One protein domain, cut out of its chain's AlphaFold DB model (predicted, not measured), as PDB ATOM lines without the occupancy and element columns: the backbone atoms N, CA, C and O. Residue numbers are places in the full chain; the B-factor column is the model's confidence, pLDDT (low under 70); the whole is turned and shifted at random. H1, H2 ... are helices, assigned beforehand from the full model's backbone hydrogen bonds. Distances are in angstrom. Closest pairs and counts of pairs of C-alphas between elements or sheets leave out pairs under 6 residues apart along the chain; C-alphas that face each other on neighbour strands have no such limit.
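What this domain is: This is residues 7 to 67 of the 130 residues of an uncharacterized protein of Gloeothece verrucosa (strain PCC 7822) (UniProt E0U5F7). H4, the longest helix, and H1 form a V over a helical hairpin of H2 and H3, with H4 crossing H3. The 61 printed residues hold four named helices, H1 to H4 in order, and no named strand: all helix. The whole is compact, radius of gyration of the C-alphas 10.3 A, spanning 29 by 23 by 20 A.

How they stand to each other: H4, residues 53 to 65, touches H1, residues 7 to 14, with residues 53 to 57 alone; the closest C-alphas, Leu 13 and Ser 53, are 5.1 A apart, at a steep tilt of 47 degrees, opposite ways. With residues 60 to 63 alone H4 touches H3, residues 36 to 44, about perpendicular at 84 degrees; the closest C-alphas, Leu 41 and Ile 60, are 6.4 A apart. H3 and H2, residues 22 to 31, form a hairpin at a shallow tilt of 14 degrees; the closest C-alphas, Ile 26 and Phe 42, are 5.9 A apart. H2 and H4 are apart. In H1, H2, H3 and H4 every O i to N i+4 pair is within hydrogen-bond range.

Where its parts are: H4 measures 18.1 A, H2 14.2 A, H3 12.4 A and H1 10.6 A. C-alpha 7 is at (148.679, 93.829, 125.923), C-alpha 65 at (144.877, 111.854, 130.824).

The domain as a whole: The printed part has no cut and no long link; residues 62 to 67 have pLDDT under 70.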
ATOM      1  N   VAL A   7     149.081  95.137 126.449       78.25
ATOM      2  CA  VAL A   7     148.679  93.829 125.923       78.25
ATOM      3  C   VAL A   7     148.020  92.987 127.017       78.25
ATOM      4  O   VAL A   7     146.947  92.433 126.795       78.25
ATOM      5  N   GLN A   8     148.616  92.934 128.213       79.75
ATOM      6  CA  GLN A   8     148.032  92.218 129.352       79.75
ATOM      7  C   GLN A   8     146.761  92.896 129.860       79.75
ATOM      8  O   GLN A   8     145.801  92.202 130.171       79.75
ATOM      9  N   LEU A   9     146.729  94.231 129.901       83.38
ATOM     10  CA  LEU A   9     145.540  94.990 130.291       83.38
ATOM     11  C   LEU A   9     144.356  94.704 129.355       83.38
ATOM     12  O   LEU A   9     143.273  94.365 129.822       83.38
ATOM     13  N   ASN A  10     144.570  94.801 128.043       83.25
ATOM     14  CA  ASN A  10     143.521  94.551 127.058       83.25
ATOM     15  C   ASN A  10     143.054  93.086 127.121       83.25
ATOM     16  O   ASN A  10     141.864  92.803 127.189       83.25
ATOM     17  N   LYS A  11     143.996  92.138 127.225       82.88
ATOM     18  CA  LYS A  11     143.687  90.707 127.371       82.88
ATOM     19  C   LYS A  11     142.912  90.390 128.652       82.88
ATOM     20  O   LYS A  11     142.054  89.511 128.630       82.88
ATOM     21  N   ALA A  12     143.229  91.067 129.753       81.25
ATOM     22  CA  ALA A  12     142.509  90.939 131.012       81.25
ATOM     23  C   ALA A  12     141.058  91.379 130.843       81.25
ATOM     24  O   ALA A  12     140.151  90.620 131.165       81.25
ATOM     25  N   LEU A  13     140.856  92.569 130.275       83.12
ATOM     26  CA  LEU A  13     139.539  93.171 130.106       83.12
ATOM     27  C   LEU A  13     138.673  92.428 129.087       83.12
ATOM     28  O   LEU A  13     137.471  92.339 129.303       83.12
ATOM     29  N   SER A  14     139.247  91.843 128.035       82.38
ATOM     30  CA  SER A  14     138.488  91.055 127.051       82.38
ATOM     31  C   SER A  14     138.040  89.678 127.548       82.38
ATOM     32  O   SER A  14     137.234  89.034 126.886       82.38
ATOM     33  N   LYS A  15     138.579  89.190 128.671       83.06
ATOM     34  CA  LYS A  15     138.218  87.885 129.262       83.06
ATOM     35  C   LYS A  15     137.204  87.985 130.400       83.06
ATOM     36  O   LYS A  15     136.915  86.977 131.036       83.06
ATOM     37  N   VAL A  16     136.752  89.193 130.704       83.38
ATOM     38  CA  VAL A  16     135.822  89.468 131.792       83.38
ATOM     39  C   VAL A  16     134.411  89.543 131.230       83.38
ATOM     40  O   VAL A  16     134.193  90.165 130.192       83.38
ATOM     41  N   ASP A  17     133.463  88.942 131.938       83.38
ATOM     42  CA  ASP A  17     132.044  89.071 131.637       83.38
ATOM     43  C   ASP A  17     131.514  90.421 132.136       83.38
ATOM     44  O   ASP A  17     131.619  90.760 133.318       83.38
ATOM     45  N   TYR A  18     130.952  91.206 131.217       82.25
ATOM     46  CA  TYR A  18     130.335  92.496 131.517       82.25
ATOM     47  C   TYR A  18     128.814  92.349 131.667       82.25
ATOM     48  O   TYR A  18     128.215  91.522 130.977       82.25
ATOM     49  N   PRO A  19     128.159  93.164 132.517       89.06
ATOM     50  CA  PRO A  19     128.694  94.313 133.256       89.06
ATOM     51  C   PRO A  19     129.452  93.936 134.537       89.06
ATOM     52  O   PRO A  19     128.972  93.143 135.343       89.06
ATOM     53  N   ILE A  20     130.595  94.588 134.775       87.69
ATOM     54  CA  ILE A  20     131.434  94.358 135.962       87.69
ATOM     55  C   ILE A  20     131.666  95.649 136.753       87.69
ATOM     56  O   ILE A  20     131.828  96.735 136.192       87.69
ATOM     57  N   SER A  21     131.699  95.549 138.082       89.19
ATOM     58  CA  SER A  21     132.061  96.675 138.952       89.19
ATOM     59  C   SER A  21     133.577  96.751 139.134       89.19
ATOM     60  O   SER A  21     134.258  95.730 139.132       89.19
ATOM     61  N   ARG A  22     134.116  97.943 139.423       87.38
ATOM     62  CA  ARG A  22     135.549  98.110 139.752       87.38
ATOM     63  C   ARG A  22     136.071  97.084 140.769       87.38
ATOM     64  O   ARG A  22     137.160  96.552 140.597       87.38
ATOM     65  N   ARG A  23     135.319  96.830 141.847       88.12
ATOM     66  CA  ARG A  23     135.727  95.900 142.918       88.12
ATOM     67  C   ARG A  23     135.867  94.469 142.402       88.12
ATOM     68  O   ARG A  23     136.865  93.824 142.696       88.12
ATOM     69  N   ASP A  24     134.900  94.012 141.614       88.50
ATOM     70  CA  ASP A  24     134.919  92.685 141.000       88.50
ATOM     71  C   ASP A  24     136.043  92.562 139.969       88.50
ATOM     72  O   ASP A  24     136.711  91.535 139.912       88.50
ATOM     73  N   LEU A  25     136.319  93.630 139.214       85.69
ATOM     74  CA  LEU A  25     137.428  93.672 138.264       85.69
ATOM     75  C   LEU A  25     138.792  93.552 138.963       85.69
ATOM     76  O   LEU A  25     139.653  92.806 138.502       85.69
ATOM     77  N   ILE A  26     138.977  94.253 140.087       87.88
ATOM     78  CA  ILE A  26     140.186  94.139 140.918       87.88
ATOM     79  C   ILE A  26     140.301  92.716 141.467       87.88
ATOM     80  O   ILE A  26     141.348  92.099 141.318       87.88
ATOM     81  N   LYS A  27     139.212  92.165 142.013       88.69
ATOM     82  CA  LYS A  27     139.191  90.810 142.571       88.69
ATOM     83  C   LYS A  27     139.509  89.744 141.520       88.69
ATOM     84  O   LYS A  27     140.277  88.830 141.793       88.69
ATOM     85  N   TYR A  28     138.962  89.875 140.311       87.12
ATOM     86  CA  TYR A  28     139.292  89.013 139.178       87.12
ATOM     87  C   TYR A  28     140.770  89.136 138.792       87.12
ATOM     88  O   TYR A  28     141.431  88.136 138.522       87.12
ATOM     89  N   ALA A  29     141.308  90.356 138.781       84.50
ATOM     90  CA  ALA A  29     142.712  90.590 138.481       84.50
ATOM     91  C   ALA A  29     143.651  89.996 139.545       84.50
ATOM     92  O   ALA A  29     144.673  89.418 139.185       84.50
ATOM     93  N   GLU A  30     143.291  90.094 140.828       86.88
ATOM     94  CA  GLU A  30     144.013  89.455 141.937       86.88
ATOM     95  C   GLU A  30     143.963  87.925 141.828       86.88
ATOM     96  O   GLU A  30     145.008  87.280 141.863       86.88
ATOM     97  N   ASP A  31     142.776  87.348 141.603       86.81
ATOM     98  CA  ASP A  31     142.569  85.898 141.455       86.81
ATOM     99  C   ASP A  31     143.357  85.307 140.275       86.81
ATOM    100  O   ASP A  31     143.978  84.251 140.382       86.81
ATOM    101  N   LYS A  32     143.388  86.018 139.142       83.19
ATOM    102  CA  LYS A  32     144.116  85.591 137.939       83.19
ATOM    103  C   LYS A  32     145.618  85.876 137.984       83.19
ATOM    104  O   LYS A  32     146.301  85.560 137.008       83.19
ATOM    105  N   GLY A  33     146.136  86.468 139.062       82.50
ATOM    106  CA  GLY A  33     147.552  86.823 139.181       82.50
ATOM    107  C   GLY A  33     147.992  87.853 138.137       82.50
ATOM    108  O   GLY A  33     149.083  87.756 137.572       82.50
ATOM    109  N   ILE A  34     147.120  88.809 137.816       84.00
ATOM    110  CA  ILE A  34     147.429  89.873 136.865       84.00
ATOM    111  C   ILE A  34     148.497  90.796 137.461       84.00
ATOM    112  O   ILE A  34     148.482  91.118 138.644       84.00
ATOM    113  N   ASP A  35     149.421  91.237 136.605       83.56
ATOM    114  CA  ASP A  35     150.541  92.118 136.939       83.56
ATOM    115  C   ASP A  35     150.115  93.292 137.846       83.56
ATOM    116  O   ASP A  35     149.149  94.003 137.548       83.56
ATOM    117  N   GLU A  36     150.876  93.550 138.916       82.81
ATOM    118  CA  GLU A  36     150.553  94.571 139.927       82.81
ATOM    119  C   GLU A  36     150.314  95.956 139.300       82.81
ATOM    120  O   GLU A  36     149.485  96.740 139.761       82.81
ATOM    121  N   LYS A  37     150.998  96.265 138.191       81.62
ATOM    122  CA  LYS A  37     150.799  97.527 137.468       81.62
ATOM    123  C   LYS A  37     149.393  97.657 136.904       81.62
ATOM    124  O   LYS A  37     148.825  98.741 136.969       81.62
ATOM    125  N   VAL A  38     148.851  96.582 136.339       81.56
ATOM    126  CA  VAL A  38     147.481  96.552 135.810       81.56
ATOM    127  C   VAL A  38     146.485  96.634 136.964       81.56
ATOM    128  O   VAL A  38     145.522  97.392 136.890       81.56
ATOM    129  N   LEU A  39     146.779  95.961 138.074       85.69
ATOM    130  CA  LEU A  39     145.980  96.018 139.295       85.69
ATOM    131  C   LEU A  39     145.883  97.445 139.855       85.69
ATOM    132  O   LEU A  39     144.791  97.934 140.136       85.69
ATOM    133  N   ARG A  40     147.006  98.175 139.899       83.62
ATOM    134  CA  ARG A  40     147.032  99.602 140.265       83.62
ATOM    135  C   ARG A  40     146.166 100.465 139.347       83.62
ATOM    136  O   ARG A  40     145.575 101.429 139.831       83.62
ATOM    137  N   LEU A  41     146.083 100.150 138.049       82.81
ATOM    138  CA  LEU A  41     145.201 100.867 137.120       82.81
ATOM    139  C   LEU A  41     143.730 100.619 137.461       82.81
ATOM    140  O   LEU A  41     142.957 101.573 137.517       82.81
ATOM    141  N   PHE A  42     143.355  99.375 137.764       85.00
ATOM    142  CA  PHE A  42     141.993  99.043 138.188       85.00
ATOM    143  C   PHE A  42     141.621  99.676 139.531       85.00
ATOM    144  O   PHE A  42     140.489 100.122 139.703       85.00
ATOM    145  N   THR A  43     142.565  99.811 140.462       83.44
ATOM    146  CA  THR A  43     142.333 100.525 141.728       83.44
ATOM    147  C   THR A  43     142.096 102.023 141.525       83.44
ATOM    148  O   THR A  43     141.305 102.622 142.252       83.44
ATOM    149  N   GLN A  44     142.737 102.633 140.522       82.69
ATOM    150  CA  GLN A  44     142.557 104.050 140.175       82.69
ATOM    151  C   GLN A  44     141.257 104.337 139.416       82.69
ATOM    152  O   GLN A  44     140.883 105.501 139.272       82.69
ATOM    153  N   LEU A  45     140.554 103.306 138.943       82.81
ATOM    154  CA  LEU A  45     139.290 103.489 138.249       82.81
ATOM    155  C   LEU A  45     138.209 104.093 139.167       82.81
ATOM    156  O   LEU A  45     138.163 103.803 140.372       82.81
ATOM    157  N   PRO A  46     137.279 104.886 138.609       80.88
ATOM    158  CA  PRO A  46     136.071 105.288 139.317       80.88
ATOM    159  C   PRO A  46     135.271 104.075 139.806       80.88
ATOM    160  O   PRO A  46     135.207 103.037 139.138       80.88
ATOM    161  N   SER A  47     134.639 104.218 140.973       83.56
ATOM    162  CA  SER A  47     133.700 103.235 141.527       83.56
ATOM    163  C   SER A  47     132.384 103.243 140.738       83.56
ATOM    164  O   SER A  47     131.372 103.734 141.223       83.56
ATOM    165  N   GLN A  48     132.407 102.718 139.518       83.81
ATOM    166  CA  GLN A  48     131.239 102.565 138.651       83.81
ATOM    167  C   GLN A  48     131.180 101.147 138.073       83.81
ATOM    168  O   GLN A  48     132.119 100.355 138.236       83.81
ATOM    169  N   ARG A  49     130.050 100.820 137.444       87.38
ATOM    170  CA  ARG A  49     129.904  99.609 136.636       87.38
ATOM    171  C   ARG A  49     130.310  99.927 135.214       87.38
ATOM    172  O   ARG A  49     129.826 100.902 134.661       87.38
ATOM    173  N   TYR A  50     131.158  99.078 134.666       87.12
ATOM    174  CA  TYR A  50     131.583  99.147 133.283       87.12
ATOM    175  C   TYR A  50     130.731  98.184 132.475       87.12
ATOM    176  O   TYR A  50     130.576  97.026 132.877       87.12
ATOM    177  N   GLN A  51     130.161  98.649 131.366       87.00
ATOM    178  CA  GLN A  51     129.350  97.792 130.496       87.00
ATOM    179  C   GLN A  51     130.178  97.041 129.455       87.00
ATOM    180  O   GLN A  51     129.719  96.033 128.927       87.00
ATOM    181  N   THR A  52     131.381  97.523 129.150       85.44
ATOM    182  CA  THR A  52     132.265  96.915 128.153       85.44
ATOM    183  C   THR A  52     133.731  97.052 128.552       85.44
ATOM    184  O   THR A  52     134.105  97.905 129.368       85.44
ATOM    185  N   SER A  53     134.580  96.225 127.940       84.94
ATOM    186  CA  SER A  53     136.036  96.327 128.069       84.94
ATOM    187  C   SER A  53     136.567  97.663 127.574       84.94
ATOM    188  O   SER A  53     137.486  98.212 128.179       84.94
ATOM    189  N   ASP A  54     135.954  98.209 126.526       83.81
ATOM    190  CA  ASP A  54     136.305  99.509 125.963       83.81
ATOM    191  C   ASP A  54     136.008 100.646 126.949       83.81
ATOM    192  O   ASP A  54     136.839 101.524 127.170       83.81
ATOM    193  N   GLU A  55     134.873 100.581 127.646       84.31
ATOM    194  CA  GLU A  55     134.492 101.564 128.662       84.31
ATOM    195  C   GLU A  55     135.450 101.545 129.866       84.31
ATOM    196  O   GLU A  55     135.897 102.595 130.335       84.31
ATOM    197  N   ALA A  56     135.847 100.351 130.322       82.69
ATOM    198  CA  ALA A  56     136.856 100.190 131.366       82.69
ATOM    199  C   ALA A  56     138.241 100.688 130.911       82.69
ATOM    200  O   ALA A  56     138.908 101.412 131.654       82.69
ATOM    201  N   LEU A  57     138.670 100.361 129.684       84.00
ATOM    202  CA  LEU A  57     139.912 100.874 129.091       84.00
ATOM    203  C   LEU A  57     139.892 102.399 128.997       84.00
ATOM    204  O   LEU A  57     140.833 103.056 129.440       84.00
ATOM    205  N   SER A  58     138.821 102.968 128.455       81.31
ATOM    206  CA  SER A  58     138.636 104.408 128.301       81.31
ATOM    207  C   SER A  58     138.671 105.118 129.653       81.31
ATOM    208  O   SER A  58     139.315 106.160 129.795       81.31
ATOM    209  N   ALA A  59     138.092 104.523 130.698       82.38
ATOM    210  CA  ALA A  59     138.190 105.034 132.061       82.38
ATOM    211  C   ALA A  59     139.634 105.006 132.606       82.38
ATOM    212  O   ALA A  59     140.067 105.961 133.253       82.38
ATOM    213  N   ILE A  60     140.430 103.979 132.286       79.25
ATOM    214  CA  ILE A  60     141.862 103.934 132.636       79.25
ATOM    215  C   ILE A  60     142.635 105.022 131.882       79.25
ATOM    216  O   ILE A  60     143.407 105.766 132.488       79.25
ATOM    217  N   PHE A  61     142.425 105.151 130.570       75.69
ATOM    218  CA  PHE A  61     143.110 106.150 129.748       75.69
ATOM    219  C   PHE A  61     142.712 107.581 130.118       75.69
ATOM    220  O   PHE A  61     143.570 108.459 130.158       75.69
ATOM    221  N   SER A  62     141.445 107.831 130.440       67.12
ATOM    222  CA  SER A  62     140.970 109.138 130.908       67.12
ATOM    223  C   SER A  62     141.483 109.465 132.315       67.12
ATOM    224  O   SER A  62     141.895 110.600 132.561       67.12
ATOM    225  N   SER A  63     141.581 108.468 133.202       63.31
ATOM    226  CA  SER A  63     142.234 108.618 134.509       63.31
ATOM    227  C   SER A  63     143.732 108.937 134.372       63.31
ATOM    228  O   SER A  63     144.266 109.734 135.140       63.31
ATOM    229  N   GLN A  64     144.412 108.402 133.348       58.81
ATOM    230  CA  GLN A  64     145.797 108.765 133.008       58.81
ATOM    231  C   GLN A  64     145.903 110.151 132.340       58.81
ATOM    232  O   GLN A  64     146.840 110.899 132.623       58.81
ATOM    233  N   ARG A  65     144.931 110.539 131.499       51.72
ATOM    234  CA  ARG A  65     144.877 111.854 130.824       51.72
ATOM    235  C   ARG A  65     144.621 113.029 131.771       51.72
ATOM    236  O   ARG A  65     144.873 114.166 131.388       51.72
ATOM    237  N   LYS A  66     144.234 112.789 133.030       45.97
ATOM    238  CA  LYS A  66     144.282 113.818 134.089       45.97
ATOM    239  C   LYS A  66     145.691 114.134 134.596       45.97
ATOM    240  O   LYS A  66     145.844 114.957 135.493       45.97
ATOM    241  N   ARG A  67     146.741 113.601 133.970       46.28
ATOM    242  CA  ARG A  67     148.035 114.289 133.919       46.28
ATOM    243  C   ARG A  67     148.003 115.328 132.798       46.28
ATOM    244  O   ARG A  67     148.768 115.233 131.845       46.28
TER     245      ARG A  67